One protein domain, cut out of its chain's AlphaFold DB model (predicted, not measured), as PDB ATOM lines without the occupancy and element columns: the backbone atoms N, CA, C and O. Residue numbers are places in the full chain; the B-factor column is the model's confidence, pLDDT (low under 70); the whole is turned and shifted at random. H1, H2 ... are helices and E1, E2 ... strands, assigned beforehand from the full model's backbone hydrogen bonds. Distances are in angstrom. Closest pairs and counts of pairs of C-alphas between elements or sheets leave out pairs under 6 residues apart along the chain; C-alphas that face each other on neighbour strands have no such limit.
ATOM      1  N   LEU A  98     129.668  93.374  82.318       64.69
ATOM      2  CA  LEU A  98     128.336  93.220  82.879       64.69
ATOM      3  C   LEU A  98     127.803  91.858  82.436       64.69
ATOM      4  O   LEU A  98     127.251  91.714  81.346       64.69
ATOM      5  N   HIS A  99     128.041  90.838  83.253       66.19
ATOM      6  CA  HIS A  99     127.553  89.504  82.953       66.19
ATOM      7  C   HIS A  99     126.043  89.460  83.190       66.19
ATOM      8  O   HIS A  99     125.573  89.950  84.222       66.19
ATOM      9  N   PRO A 100     125.273  88.891  82.249       74.81
ATOM     10  CA  PRO A 100     123.873  88.623  82.496       74.81
ATOM     11  C   PRO A 100     123.757  87.639  83.660       74.81
ATOM     12  O   PRO A 100     124.435  86.611  83.689       74.81
ATOM     13  N   VAL A 101     122.903  87.972  84.618       80.31
ATOM     14  CA  VAL A 101     122.591  87.122  85.762       80.31
ATOM     15  C   VAL A 101     121.358  86.313  85.397       80.31
ATOM     16  O   VAL A 101     120.332  86.887  85.042       80.31
ATOM     17  N   SER A 102     121.454  84.988  85.450       81.50
ATOM     18  CA  SER A 102     120.342  84.095  85.132       81.50
ATOM     19  C   SER A 102     120.090  83.168  86.310       81.50
ATOM     20  O   SER A 102     120.994  82.463  86.750       81.50
ATOM     21  N   VAL A 103     118.870  83.196  86.841       83.62
ATOM     22  CA  VAL A 103     118.449  82.402  87.994       83.62
ATOM     23  C   VAL A 103     117.236  81.584  87.601       83.62
ATOM     24  O   VAL A 103     116.242  82.113  87.099       83.62
ATOM     25  N   HIS A 104     117.313  80.282  87.846       85.12
ATOM     26  CA  HIS A 104     116.180  79.390  87.684       85.12
ATOM     27  C   HIS A 104     115.510  79.171  89.040       85.12
ATOM     28  O   HIS A 104     116.132  78.632  89.952       85.12
ATOM     29  N   ILE A 105     114.252  79.590  89.179       84.62
ATOM     30  CA  ILE A 105     113.485  79.475  90.421       84.62
ATOM     31  C   ILE A 105     112.345  78.488  90.199       84.62
ATOM     32  O   ILE A 105     111.550  78.644  89.270       84.62
ATOM     33  N   HIS A 106     112.239  77.482  91.061       81.38
ATOM     34  CA  HIS A 106     111.190  76.471  90.987       81.38
ATOM     35  C   HIS A 106     110.368  76.449  92.276       81.38
ATOM     36  O   HIS A 106     110.897  76.545  93.380       81.38
ATOM     37  N   THR A 107     109.056  76.301  92.131       77.75
ATOM     38  CA  THR A 107     108.114  76.092  93.237       77.75
ATOM     39  C   THR A 107     107.154  74.970  92.876       77.75
ATOM     40  O   THR A 107     107.085  74.554  91.719       77.75
ATOM     41  N   ASP A 108     106.350  74.514  93.836       74.44
ATOM     42  CA  ASP A 108     105.361  73.456  93.601       74.44
ATOM     43  C   ASP A 108     104.331  73.823  92.518       74.44
ATOM     44  O   ASP A 108     103.765  72.943  91.868       74.44
ATOM     45  N   LYS A 109     104.072  75.123  92.315       74.56
ATOM     46  CA  LYS A 109     102.995  75.624  91.443       74.56
ATOM     47  C   LYS A 109     103.479  76.249  90.137       74.56
ATOM     48  O   LYS A 109     102.707  76.306  89.182       74.56
ATOM     49  N   ALA A 110     104.696  76.780  90.115       82.88
ATOM     50  CA  ALA A 110     105.231  77.514  88.977       82.88
ATOM     51  C   ALA A 110     106.761  77.487  88.965       82.88
ATOM     52  O   ALA A 110     107.412  77.372  90.006       82.88
ATOM     53  N   MET A 111     107.317  77.662  87.776       84.75
ATOM     54  CA  MET A 111     108.743  77.810  87.523       84.75
ATOM     55  C   MET A 111     108.975  79.153  86.838       84.75
ATOM     56  O   MET A 111     108.226  79.524  85.933       84.75
ATOM     57  N   ALA A 112     110.004  79.884  87.255       86.62
ATOM     58  CA  ALA A 112     110.409  81.131  86.624       86.62
ATOM     59  C   ALA A 112     111.889  81.078  86.246       86.62
ATOM     60  O   ALA A 112     112.750  80.832  87.089       86.62
ATOM     61  N   GLN A 113     112.181  81.357  84.979       87.25
ATOM     62  CA  GLN A 113     113.519  81.736  84.551       87.25
ATOM     63  C   GLN A 113     113.626  83.252  84.668       87.25
ATOM     64  O   GLN A 113     112.958  83.970  83.924       87.25
ATOM     65  N   PHE A 114     114.443  83.723  85.601       87.88
ATOM     66  CA  PHE A 114     114.758  85.131  85.780       87.88
ATOM     67  C   PHE A 114     116.085  85.439  85.088       87.88
ATOM     68  O   PHE A 114     117.109  84.850  85.416       87.88
ATOM     69  N   GLU A 115     116.076  86.369  84.144       87.56
ATOM     70  CA  GLU A 115     117.267  86.905  83.494       87.56
ATOM     71  C   GLU A 115     117.366  88.401  83.776       87.56
ATOM     72  O   GLU A 115     116.449  89.166  83.488       87.56
ATOM     73  N   LEU A 116     118.508  88.842  84.285       87.31
ATOM     74  CA  LEU A 116     118.845  90.246  84.455       87.31
ATOM     75  C   LEU A 116     120.037  90.566  83.557       87.31
ATOM     76  O   LEU A 116     121.128  90.022  83.715       87.31
ATOM     77  N   LYS A 117     119.812  91.455  82.593       86.19
ATOM     78  CA  LYS A 117     120.793  91.934  81.618       86.19
ATOM     79  C   LYS A 117     121.167  93.365  81.988       86.19
ATOM     80  O   LYS A 117     120.366  94.273  81.755       86.19
ATOM     81  N   PRO A 118     122.346  93.605  82.583       83.50
ATOM     82  CA  PRO A 118     122.711  94.957  82.962       83.50
ATOM     83  C   PRO A 118     122.908  95.830  81.712       83.50
ATOM     84  O   PRO A 118     123.643  95.467  80.796       83.50
ATOM     85  N   LYS A 119     122.230  96.981  81.674       80.88
ATOM     86  CA  LYS A 119     122.304  97.989  80.601       80.88
ATOM     87  C   LYS A 119     123.387  99.028  80.908       80.88
ATOM     88  O   LYS A 119     124.013  99.565  80.002       80.88
ATOM     89  N   SER A 120     123.608  99.304  82.193       74.38
ATOM     90  CA  SER A 120     124.657 100.175  82.726       74.38
ATOM     91  C   SER A 120     125.009  99.769  84.168       74.38
ATOM     92  O   SER A 120     124.408  98.850  84.719       74.38
ATOM     93  N   HIS A 121     125.949 100.469  84.812       70.75
ATOM     94  CA  HIS A 121     126.316 100.226  86.220       70.75
ATOM     95  C   HIS A 121     125.214 100.520  87.244       70.75
ATOM     96  O   HIS A 121     125.388 100.184  88.415       70.75
ATOM     97  N   ASP A 122     124.138 101.182  86.822       76.00
ATOM     98  CA  ASP A 122     123.043 101.589  87.704       76.00
ATOM     99  C   ASP A 122     121.676 101.113  87.207       76.00
ATOM    100  O   ASP A 122     120.688 101.296  87.903       76.00
ATOM    101  N   ALA A 123     121.601 100.504  86.021       84.12
ATOM    102  CA  ALA A 123     120.342 100.083  85.417       84.12
ATOM    103  C   ALA A 123     120.486  98.741  84.695       84.12
ATOM    104  O   ALA A 123     121.455  98.513  83.964       84.12
ATOM    105  N   ALA A 124     119.486  97.879  84.843       86.69
ATOM    106  CA  ALA A 124     119.398  96.591  84.178       86.69
ATOM    107  C   ALA A 124     118.013  96.368  83.572       86.69
ATOM    108  O   ALA A 124     117.004  96.834  84.094       86.69
ATOM    109  N   ASN A 125     117.979  95.615  82.478       89.75
ATOM    110  CA  ASN A 125     116.745  95.082  81.931       89.75
ATOM    111  C   ASN A 125     116.510  93.704  82.539       89.75
ATOM    112  O   ASN A 125     117.422  92.879  82.605       89.75
ATOM    113  N   VAL A 126     115.285  93.456  82.968       90.00
ATOM    114  CA  VAL A 126     114.870  92.180  83.533       90.00
ATOM    115  C   VAL A 126     113.924  91.501  82.562       90.00
ATOM    116  O   VAL A 126     113.012  92.130  82.033       90.00
ATOM    117  N   TYR A 127     114.125  90.207  82.364       91.00
ATOM    118  CA  TYR A 127     113.266  89.345  81.578       91.00
ATOM    119  C   TYR A 127     112.930  88.094  82.384       91.00
ATOM    120  O   TYR A 127     113.806  87.445  82.950       91.00
ATOM    121  N   VAL A 128     111.651  87.751  82.454       89.56
ATOM    122  CA  VAL A 128     111.136  86.638  83.243       89.56
ATOM    123  C   VAL A 128     110.250  85.767  82.369       89.56
ATOM    124  O   VAL A 128     109.225  86.204  81.844       89.56
ATOM    125  N   THR A 129     110.619  84.497  82.245       89.50
ATOM    126  CA  THR A 129     109.787  83.486  81.583       89.50
ATOM    127  C   THR A 129     109.156  82.593  82.633       89.50
ATOM    128  O   THR A 129     109.859  82.052  83.478       89.50
ATOM    129  N   ILE A 130     107.835  82.424  82.574       87.81
ATOM    130  CA  ILE A 130     107.082  81.631  83.548       87.81
ATOM    131  C   ILE A 130     106.536  80.386  82.873       87.81
ATOM    132  O   ILE A 130     105.888  80.461  81.825       87.81
ATOM    133  N   LEU A 131     106.772  79.251  83.511       86.56
ATOM    134  CA  LEU A 131     106.252  77.951  83.128       86.56
ATOM    135  C   LEU A 131     105.508  77.334  84.317       86.56
ATOM    136  O   LEU A 131     105.701  77.718  85.470       86.56
ATOM    137  N   ALA A 132     104.625  76.386  84.035       83.75
ATOM    138  CA  ALA A 132     104.081  75.511  85.062       83.75
ATOM    139  C   ALA A 132     105.142  74.495  85.520       83.75
ATOM    140  O   ALA A 132     106.174  74.319  84.873       83.75
ATOM    141  N   SER A 133     104.886  73.824  86.643       79.69
ATOM    142  CA  SER A 133     105.796  72.828  87.235       79.69
ATOM    143  C   SER A 133     106.065  71.617  86.327       79.69
ATOM    144  O   SER A 133     107.022  70.881  86.537       79.69
ATOM    145  N   ASP A 134     105.224  71.399  85.316       80.06
ATOM    146  CA  ASP A 134     105.372  70.388  84.264       80.06
ATOM    147  C   ASP A 134     106.078  70.930  83.005       80.06
ATOM    148  O   ASP A 134     106.074  70.279  81.961       80.06
ATOM    149  N   PHE A 135     106.682  72.122  83.093       74.00
ATOM    150  CA  PHE A 135     107.291  72.872  81.992       74.00
ATOM    151  C   PHE A 135     106.307  73.297  80.889       74.00
ATOM    152  O   PHE A 135     106.731  73.752  79.822       74.00
ATOM    153  N   ALA A 136     104.991  73.209  81.117       80.12
ATOM    154  CA  ALA A 136     104.016  73.725  80.167       80.12
ATOM    155  C   ALA A 136     104.001  75.270  80.175       80.12
ATOM    156  O   ALA A 136     104.153  75.891  81.234       80.12
ATOM    157  N   PRO A 137     103.779  75.931  79.021       78.00
ATOM    158  CA  PRO A 137     103.651  77.384  78.969       78.00
ATOM    159  C   PRO A 137     102.476  77.860  79.831       78.00
ATOM    160  O   PRO A 137     101.316  77.563  79.534       78.00
ATOM    161  N   MET A 138     102.762  78.639  80.875       81.50
ATOM    162  CA  MET A 138     101.736  79.240  81.724       81.50
ATOM    163  C   MET A 138     101.434  80.669  81.258       81.50
ATOM    164  O   MET A 138     102.331  81.430  80.898       81.50
ATOM    165  N   ARG A 139     100.153  81.056  81.276       82.56
ATOM    166  CA  ARG A 139      99.705  82.429  80.988       82.56
ATOM    167  C   ARG A 139      99.171  83.088  82.263       82.56
ATOM    168  O   ARG A 139      97.958  83.094  82.456       82.56
ATOM    169  N   PRO A 140     100.046  83.615  83.133       85.38
ATOM    170  CA  PRO A 140      99.599  84.343  84.313       85.38
ATOM    171  C   PRO A 140      98.877  85.639  83.922       85.38
ATOM    172  O   PRO A 140      99.103  86.184  82.837       85.38
ATOM    173  N   LYS A 141      98.001  86.127  84.806       86.12
ATOM    174  CA  LYS A 141      97.249  87.379  84.627       86.12
ATOM    175  C   LYS A 141      98.149  88.603  84.776       86.12
ATOM    176  O   LYS A 141      98.034  89.542  83.996       86.12
ATOM    177  N   ALA A 142      99.045  88.574  85.757       86.94
ATOM    178  CA  ALA A 142     100.011  89.632  86.021       86.94
ATOM    179  C   ALA A 142     101.275  89.049  86.652       86.94
ATOM    180  O   ALA A 142     101.223  88.022  87.335       86.94
ATOM    181  N   VAL A 143     102.402  89.724  86.443       89.38
ATOM    182  CA  VAL A 143     103.673  89.376  87.075       89.38
ATOM    183  C   VAL A 143     104.253  90.627  87.690       89.38
ATOM    184  O   VAL A 143     104.323  91.682  87.063       89.38
ATOM    185  N   THR A 144     104.642  90.508  88.947       91.94
ATOM    186  CA  THR A 144     105.294  91.573  89.694       91.94
ATOM    187  C   THR A 144     106.641  91.071  90.174       91.94
ATOM    188  O   THR A 144     106.733  90.005  90.770       91.94
ATOM    189  N   LEU A 145     107.680  91.863  89.967       90.88
ATOM    190  CA  LEU A 145     108.997  91.651  90.537       90.88
ATOM    191  C   LEU A 145     109.133  92.506  91.790       90.88
ATOM    192  O   LEU A 145     108.889  93.711  91.762       90.88
ATOM    193  N   ARG A 146     109.576  91.900  92.883       91.25
ATOM    194  CA  ARG A 146     110.076  92.623  94.045       91.25
ATOM    195  C   ARG A 146     111.563  92.392  94.166       91.25
ATOM    196  O   ARG A 146     112.021  91.255  94.176       91.25
ATOM    197  N   LEU A 147     112.298  93.486  94.264       88.62
ATOM    198  CA  LEU A 147     113.748  93.484  94.334       88.62
ATOM    199  C   LEU A 147     114.172  94.301  95.557       88.62
ATOM    200  O   LEU A 147     113.702  95.425  95.742       88.62
ATOM    201  N   TRP A 148     115.028  93.738  96.407       90.19
ATOM    202  CA  TRP A 148     115.544  94.423  97.596       90.19
ATOM    203  C   TRP A 148     116.988  94.035  97.880       90.19
ATOM    204  O   TRP A 148     117.442  92.959  97.490       90.19
ATOM    205  N   ASN A 149     117.706  94.903  98.590       87.00
ATOM    206  CA  ASN A 149     119.076  94.636  99.009       87.00
ATOM    207  C   ASN A 149     119.278  95.114 100.457       87.00
ATOM    208  O   ASN A 149     119.524  96.302 100.684       87.00
ATOM    209  N   PRO A 150     119.200  94.210 101.454       81.69
ATOM    210  CA  PRO A 150     119.373  94.583 102.853       81.69
ATOM    211  C   PRO A 150     120.803  95.044 103.165       81.69
ATOM    212  O   PRO A 150     120.984  95.866 104.059       81.69
ATOM    213  N   ALA A 151     121.811  94.564 102.427       78.31
ATOM    214  CA  ALA A 151     123.205  94.967 102.620       78.31
ATOM    215  C   ALA A 151     123.470  96.398 102.120       78.31
ATOM    216  O   ALA A 151     124.278  97.115 102.707       78.31
ATOM    217  N   ALA A 152     122.760  96.829 101.074       77.94
ATOM    218  CA  ALA A 152     122.813  98.188 100.537       77.94
ATOM    219  C   ALA A 152     121.764  99.140 101.151       77.94
ATOM    220  O   ALA A 152     121.708 100.306 100.768       77.94
ATOM    221  N   GLY A 153     120.925  98.665 102.083       80.00
ATOM    222  CA  GLY A 153     119.843  99.456 102.683       80.00
ATOM    223  C   GLY A 153     118.687  99.777 101.725       80.00
ATOM    224  O   GLY A 153     117.950 100.731 101.956       80.00
ATOM    225  N   VAL A 154     118.536  99.008 100.643       83.56
ATOM    226  CA  VAL A 154     117.469  99.175  99.649       83.56
ATOM    227  C   VAL A 154     116.257  98.354 100.080       83.56
ATOM    228  O   VAL A 154     116.318  97.122 100.138       83.56
ATOM    229  N   GLU A 155     115.152  99.038 100.376       86.69
ATOM    230  CA  GLU A 155     113.864  98.402 100.671       86.69
ATOM    231  C   GLU A 155     113.266  97.713  99.436       86.69
ATOM    232  O   GLU A 155     113.711  97.920  98.311       86.69
ATOM    233  N   ALA A 156     112.249  96.870  99.637       86.75
ATOM    234  CA  ALA A 156     111.618  96.135  98.547       86.75
ATOM    235  C   ALA A 156     110.910  97.057  97.555       86.75
ATOM    236  O   ALA A 156     109.813  97.551  97.818       86.75
ATOM    237  N   ILE A 157     111.525  97.215  96.385       87.69
ATOM    238  CA  ILE A 157     110.971  97.969  95.270       87.69
ATOM    239  C   ILE A 157     110.134  97.023  94.417       87.69
ATOM    240  O   ILE A 157     110.576  95.932  94.055       87.69
ATOM    241  N   LYS A 158     108.904  97.445  94.124       90.12
ATOM    242  CA  LYS A 158     107.938  96.701  93.319       90.12
ATOM    243  C   LYS A 158     107.994  97.191  91.871       90.12
ATOM    244  O   LYS A 158     107.797  98.378  91.628       90.12
ATOM    245  N   TYR A 159     108.187  96.270  90.936       88.94
ATOM    246  CA  TYR A 159     108.133  96.504  89.496       88.94
ATOM    247  C   TYR A 159     107.037  95.641  88.889       88.94
ATOM    248  O   TYR A 159     107.007  94.427  89.084       88.94
ATOM    249  N   GLU A 160     106.125  96.262  88.158       90.25
ATOM    250  CA  GLU A 160     105.155  95.531  87.346       90.25
ATOM    251  C   GLU A 160     105.819  95.215  86.012       90.25
ATOM    252  O   GLU A 160     106.307  96.122  85.340       90.25
ATOM    253  N   LEU A 161     105.891  93.932  85.651       89.06
ATOM    254  CA  LEU A 161     106.483  93.563  84.373       89.06
ATOM    255  C   LEU A 161     105.444  93.737  83.266       89.06
ATOM    256  O   LEU A 161     104.283  93.344  83.409       89.06
ATOM    257  N   ALA A 162     105.882  94.292  82.143       90.44
ATOM    258  CA  ALA A 162     105.125  94.304  80.905       90.44
ATOM    259  C   ALA A 162     105.251  92.945  80.211       90.44
ATOM    260  O   ALA A 162     106.181  92.184  80.457       90.44
ATOM    261  N   LYS A 163     104.307  92.609  79.337       87.31
ATOM    262  CA  LYS A 163     104.379  91.370  78.562       87.31
ATOM    263  C   LYS A 163     105.281  91.590  77.347       87.31
ATOM    264  O   LYS A 163     104.959  92.440  76.523       87.31
ATOM    265  N   ALA A 164     106.358  90.820  77.237       85.31
ATOM    266  CA  ALA A 164     107.334  90.977  76.161       85.31
ATOM    267  C   ALA A 164     106.814  90.409  74.826       85.31
ATOM    268  O   ALA A 164     106.054  89.431  74.801       85.31
ATOM    269  N   GLU A 165     107.261  90.978  73.702       79.38
ATOM    270  CA  GLU A 165     106.880  90.517  72.354       79.38
ATOM    271  C   GLU A 165     107.363  89.087  72.053       79.38
ATOM    272  O   GLU A 165     106.686  88.331  71.356       79.38
ATOM    273  N   SER A 166     108.498  88.680  72.633       74.12
ATOM    274  CA  SER A 166     109.081  87.334  72.514       74.12
ATOM    275  C   SER A 166     108.362  86.257  73.342       74.12
ATOM    276  O   SER A 166     108.752  85.089  73.303       74.12
ATOM    277  N   GLY A 167     107.311  86.626  74.081       78.94
ATOM    278  CA  GLY A 167     106.729  85.814  75.150       78.94
ATOM    279  C   GLY A 167     107.388  86.117  76.497       78.94
ATOM    280  O   GLY A 167     108.457  86.697  76.549       78.94
ATOM    281  N   GLY A 168     106.744  85.767  77.609       85.88
ATOM    282  CA  GLY A 168     107.248  86.132  78.939       85.88
ATOM    283  C   GLY A 168     106.967  87.587  79.326       85.88
ATOM    284  O   GLY A 168     106.019  88.205  78.830       85.88
ATOM    285  N   TRP A 169     107.749  88.090  80.278       90.69
ATOM    286  CA  TRP A 169     107.516  89.350  80.978       90.69
ATOM    287  C   TRP A 169     108.817  90.135  81.137       90.69
ATOM    288  O   TRP A 169     109.838  89.544  81.468       90.69
ATOM    289  N   GLU A 170     108.796  91.448  80.940       92.62
ATOM    290  CA  GLU A 170     109.984  92.299  80.980       92.62
ATOM    291  C   GLU A 170     109.781  93.582  81.789       92.62
ATOM    292  O   GLU A 170     108.674  94.108  81.904       92.62
ATOM    293  N   ALA A 171     110.873  94.084  82.355       90.81
ATOM    294  CA  ALA A 171     110.952  95.404  82.961       90.81
ATOM    295  C   ALA A 171     112.254  96.078  82.520       90.81
ATOM    296  O   ALA A 171     113.328  95.474  82.570       90.81
ATOM    297  N   GLU A 172     112.154  97.331  82.091       89.00
ATOM    298  CA  GLU A 172     113.297  98.132  81.658       89.00
ATOM    299  C   GLU A 172     113.773  99.066  82.773       89.00
ATOM    300  O   GLU A 172     113.004  99.444  83.657       89.00
ATOM    301  N   ASP A 173     115.051  99.446  82.705       84.25
ATOM    302  CA  ASP A 173     115.665 100.463  83.567       84.25
ATOM    303  C   ASP A 173     115.492 100.201  85.080       84.25
ATOM    304  O   ASP A 173     115.338 101.121  85.886       84.25
ATOM    305  N   VAL A 174     115.567  98.928  85.485       85.62
ATOM    306  CA  VAL A 174     115.522  98.529  86.895       85.62
ATOM    307  C   VAL A 174     116.832  98.953  87.572       85.62
ATOM    308  O   VAL A 174     117.898  98.522  87.120       85.62
ATOM    309  N   PRO A 175     116.798  99.760  88.652       81.62
ATOM    310  CA  PRO A 175     117.993 100.169  89.367       81.62
ATOM    311  C   PRO A 175     118.694  98.949  89.963       81.62
ATOM    312  O   PRO A 175     118.159  98.265  90.838       81.62
ATOM    313  N   PHE A 176     119.898  98.676  89.474       79.12
ATOM    314  CA  PHE A 176     120.678  97.510  89.863       79.12
ATOM    315  C   PHE A 176     122.144  97.900  89.996       79.12
ATOM    316  O   PHE A 176     122.765  98.376  89.045       79.12
ATOM    317  N   ARG A 177     122.696  97.676  91.190       70.94
ATOM    318  CA  ARG A 177     124.070  98.037  91.540       70.94
ATOM    319  C   ARG A 177     124.735  96.866  92.247       70.94
ATOM    320  O   ARG A 177     124.441  96.629  93.416       70.94
ATOM    321  N   SER A 178     125.659  96.202  91.543       67.56
ATOM    322  CA  SER A 178     126.354  94.965  91.955       67.56
ATOM    323  C   SER A 178     125.407  93.769  92.158       67.56
ATOM    324  O   SER A 178     124.304  93.978  92.627       67.56
ATOM    325  N   PRO A 179     125.782  92.517  91.851       67.94
ATOM    326  CA  PRO A 179     124.948  91.351  92.166       67.94
ATOM    327  C   PRO A 179     124.864  91.037  93.668       67.94
ATOM    328  O   PRO A 179     123.912  90.394  94.098       67.94
ATOM    329  N   ASN A 180     125.801  91.549  94.471       73.75
ATOM    330  CA  ASN A 180     125.962  91.116  95.856       73.75
ATOM    331  C   ASN A 180     124.821  91.583  96.782       73.75
ATOM    332  O   ASN A 180     124.559  92.784  96.921       73.75
ATOM    333  N   GLY A 181     124.200  90.637  97.481       76.00
ATOM    334  CA  GLY A 181     123.164  90.843  98.489       76.00
ATOM    335  C   GLY A 181     121.775  91.149  97.929       76.00
ATOM    336  O   GLY A 181     120.874  91.467  98.711       76.00
ATOM    337  N   TRP A 182     121.577  91.083  96.609       86.00
ATOM    338  CA  TRP A 182     120.263  91.306  96.008       86.00
ATOM    339  C   TRP A 182     119.379  90.073  96.128       86.00
ATOM    340  O   TRP A 182     119.747  88.968  95.737       86.00
ATOM    341  N   LYS A 183     118.161  90.290  96.612       88.31
ATOM    342  CA  LYS A 183     117.118  89.274  96.686       88.31
ATOM    343  C   LYS A 183     115.962  89.643  95.773       88.31
ATOM    344  O   LYS A 183     115.597  90.816  95.662       88.31
ATOM    345  N   VAL A 184     115.402  88.624  95.135       90.12
ATOM    346  CA  VAL A 184     114.292  88.727  94.193       90.12
ATOM    347  C   VAL A 184     113.125  87.877  94.676       90.12
ATOM    348  O   VAL A 184     113.327  86.754  95.120       90.12
ATOM    349  N   ASP A 185     111.914  88.416  94.557       90.62
ATOM    350  CA  ASP A 185     110.629  87.729  94.724       90.62
ATOM    351  C   ASP A 185     109.799  87.996  93.462       90.62
ATOM    352  O   ASP A 185     109.360  89.124  93.218       90.62
ATOM    353  N   VAL A 186     109.635  86.976  92.621       90.69
ATOM    354  CA  VAL A 186     108.761  87.031  91.447       90.69
ATOM    355  C   VAL A 186     107.373  86.564  91.863       90.69
ATOM    356  O   VAL A 186     107.142  85.385  92.126       90.69
ATOM    357  N   GLN A 187     106.430  87.497  91.882       90.62
ATOM    358  CA  GLN A 187     105.033  87.246  92.203       90.62
ATOM    359  C   GLN A 187     104.249  87.015  90.920       90.62
ATOM    360  O   GLN A 187     104.099  87.910  90.084       90.62
ATOM    361  N   VAL A 188     103.734  85.804  90.772       88.94
ATOM    362  CA  VAL A 188     102.986  85.362  89.601       88.94
ATOM    363  C   VAL A 188     101.519  85.244  89.978       88.94
ATOM    364  O   VAL A 188     101.133  84.340  90.721       88.94
ATOM    365  N   LEU A 189     100.685  86.142  89.454       89.62
ATOM    366  CA  LEU A 189      99.239  86.074  89.630       89.62
ATOM    367  C   LEU A 189      98.664  85.057  88.640       89.62
ATOM    368  O   LEU A 189      98.523  85.343  87.448       89.62
ATOM    369  N   ILE A 190      98.354  83.859  89.131       85.50
ATOM    370  CA  ILE A 190      97.814  82.755  88.328       85.50
ATOM    371  C   ILE A 190      96.317  82.975  88.083       85.50
ATOM    372  O   ILE A 190      95.855  82.895  86.946       85.50
ATOM    373  N   ASP A 191      95.573  83.295  89.141       81.94
ATOM    374  CA  ASP A 191      94.139  83.590  89.095       81.94
ATOM    375  C   ASP A 191      93.781  84.701  90.096       81.94
ATOM    376  O   ASP A 191      94.634  85.088  90.892       81.94
ATOM    377  N   ASP A 192      92.534  85.191  90.104       82.81
ATOM    378  CA  ASP A 192      92.084  86.362  90.887       82.81
ATOM    379  C   ASP A 192      92.347  86.240  92.399       82.81
ATOM    380  O   ASP A 192      92.380  87.241  93.113       82.81
ATOM    381  N   PHE A 193      92.575  85.017  92.883       77.81
ATOM    382  CA  PHE A 193      92.842  84.711  94.289       77.81
ATOM    383  C   PHE A 193      94.154  83.949  94.523       77.81
ATOM    384  O   PHE A 193      94.513  83.700  95.673       77.81
ATOM    385  N   THR A 194      94.870  83.550  93.464       83.19
ATOM    386  CA  THR A 194      96.049  82.676  93.584       83.19
ATOM    387  C   THR A 194      97.292  83.366  93.049       83.19
ATOM    388  O   THR A 194      97.459  83.510  91.839       83.19
ATOM    389  N   THR A 195      98.193  83.729  93.964       86.88
ATOM    390  CA  THR A 195      99.530  84.250  93.648       86.88
ATOM    391  C   THR A 195     100.585  83.233  94.070       86.88
ATOM    392  O   THR A 195     100.535  82.713  95.185       86.88
ATOM    393  N   ALA A 196     101.522  82.924  93.178       85.88
ATOM    394  CA  ALA A 196     102.726  82.171  93.502       85.88
ATOM    395  C   ALA A 196     103.881  83.148  93.750       85.88
ATOM    396  O   ALA A 196     104.041  84.104  92.995       85.88
ATOM    397  N   HIS A 197     104.664  82.902  94.797       88.75
ATOM    398  CA  HIS A 197     105.854  83.677  95.143       88.75
ATOM    399  C   HIS A 197     107.085  82.828  94.866       88.75
ATOM    400  O   HIS A 197     107.170  81.697  95.346       88.75
ATOM    401  N   LEU A 198     108.003  83.358  94.068       87.31
ATOM    402  CA  LEU A 198     109.231  82.684  93.676       87.31
ATOM    403  C   LEU A 198     110.409  83.531  94.151       87.31
ATOM    404  O   LEU A 198     110.773  84.513  93.507       87.31
ATOM    405  N   GLU A 199     110.973  83.151  95.296       88.19
ATOM    406  CA  GLU A 199     112.078  83.870  95.928       88.19
ATOM    407  C   GLU A 199     113.434  83.256  95.572       88.19
ATOM    408  O   GLU A 199     113.593  82.035  95.584       88.19
ATOM    409  N   ALA A 200     114.427  84.103  95.296       84.56
ATOM    410  CA  ALA A 200     115.810  83.685  95.097       84.56
ATOM    411  C   ALA A 200     116.816  84.760  95.528       84.56
ATOM    412  O   ALA A 200     116.515  85.958  95.554       84.56
ATOM    413  N   ASN A 201     118.033  84.318  95.852       83.56
ATOM    414  CA  ASN A 201     119.176  85.197  96.076       83.56
ATOM    415  C   ASN A 201     120.039  85.256  94.806       83.56
ATOM    416  O   ASN A 201     120.390  84.217  94.251       83.56
ATOM    417  N   LEU A 202     120.396  86.460  94.356       77.06
ATOM    418  CA  LEU A 202     121.251  86.636  93.181       77.06
ATOM    419  C   LEU A 202     122.707  86.236  93.459       77.06
ATOM    420  O   LEU A 202     123.407  85.881  92.511       77.06
ATOM    421  N   ASP A 203     123.136  86.217  94.726       68.25
ATOM    422  CA  ASP A 203     124.486  85.786  95.124       68.25
ATOM    423  C   ASP A 203     124.811  84.365  94.634       68.25
ATOM    424  O   ASP A 203     125.901  84.105  94.136       68.25
ATOM    425  N   GLU A 204     123.839  83.453  94.718       58.47
ATOM    426  CA  GLU A 204     124.022  82.021  94.436       58.47
ATOM    427  C   GLU A 204     124.240  81.733  92.940       58.47
ATOM    428  O   GLU A 204     124.841  80.732  92.553       58.47
ATOM    429  N   SER A 205     123.805  82.645  92.071       54.94
ATOM    430  CA  SER A 205     123.952  82.494  90.621       54.94
ATOM    431  C   SER A 205     125.340  82.864  90.097       54.94
ATOM    432  O   SER A 205     125.732  82.379  89.033       54.94
ATOM    433  N   VAL A 206     126.112  83.662  90.847       49.56
ATOM    434  CA  VAL A 206     127.488  84.038  90.475       49.56
ATOM    435  C   VAL A 206     128.430  82.834  90.593       49.56
ATOM    436  O   VAL A 206     129.328  82.681  89.764       49.56
ATOM    437  N   ASP A 207     128.164  81.923  91.530       41.50
ATOM    438  CA  ASP A 207     128.958  80.704  91.721       41.50
ATOM    439  C   ASP A 207     128.680  79.632  90.651       41.50
ATOM    440  O   ASP A 207     129.520  78.780  90.369       41.50
ATOM    441  N   SER A 208     127.533  79.694  89.967       38.56
ATOM    442  CA  SER A 208     127.129  78.651  89.011       38.56
ATOM    443  C   SER A 208     127.923  78.642  87.693       38.56
ATOM    444  O   SER A 208     127.901  77.644  86.973       38.56
TER     445      SER A 208
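This is residues 98 to 208 of the 230 residues of the protein "CopD domain-containing protein" of Ricinus communis (UniProt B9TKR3). Two twisted sheets of four strands each lie face to face as a sandwich, their strands crossed at 45 degrees: E1, E2, E3 and E6 make one, E5, E4, E7 and E8 the other. Edge strands E1 and E8 come close along one side of the sandwich and E5 and E6 along the other, while the short helix H1, after E8, sits by E1. The printed part has 111 residues, with eight named strands followed by one named helix. The class is mostly strand, and the sheets, in the orders E1 - E2 - E3 - E6 and E5 - E4 - E7 - E8, are all antiparallel. The whole is compact and rounded, with a radius of gyration of the C-alphas of 13.3 A and spans of 34 by 27 by 26 A.

In one sheet, E1, residues 101 to 106, E2, residues 111 to 118, and E3, residues 123 to 131, form a meander, each strand the antiparallel neighbour of the one before. E1 and E2 are a hairpin, with N 103 and O 114 2.8 A apart. E2 and E3 are another, with N 115 and O 127 2.8 A apart. E6, residues 169 to 175, is antiparallel to E3 at 156 degrees; N 128 and O 169 are 2.7 A apart. In the other sheet, E4, residues 142 to 149, and E5, residues 154 to 160, are a hairpin, with N 145 and O 159 2.8 A apart. E4 is also the neighbour of E7, residues 183 to 191, with N 146 and O 185 2.8 A apart. E7 and E8, residues 194 to 201, are a hairpin, with N 188 and O 196 2.8 A apart. The facing parts of the two sheets are 9.7 A centre to centre, their best planes 11 degrees apart. Between the sheets, the closest C-alphas of E1 and E8 are those of Ile 105 and Leu 198, 6.2 A apart; those of E5 and E6 are Tyr 159 and Ala 171, 7.2 A apart. H1, residues 203 to 207, only grazes the sheet E1 E2 E3 E6 with residues 203 to 206; its closest C-alpha pair with E1 is Val 103 and Ser 205, 6.1 A. In H1, 0 of 1 O i to N i+4 pairs and 1 of 2 O i to N i+3 pairs are within hydrogen-bond range.

E1 begins at C-alpha 101 (122.591, 87.122, 85.762). E3 measures 26.3 A from first to last C-alpha, E7 24.9 A, E4 23.6 A and E8 23.4 A. E7 ends at C-alpha 191 (94.139, 83.590, 89.095), and H1 ends at C-alpha 207 (128.958, 80.704, 91.721).

The C-alphas farthest apart are those of Leu 98 and Phe 193, 38.2 A. The printed part has no cut and no long link. Mean pLDDT of the printed part is 82.0; residues 98 to 99, 178 to 179 and 203 to 208 are under 70.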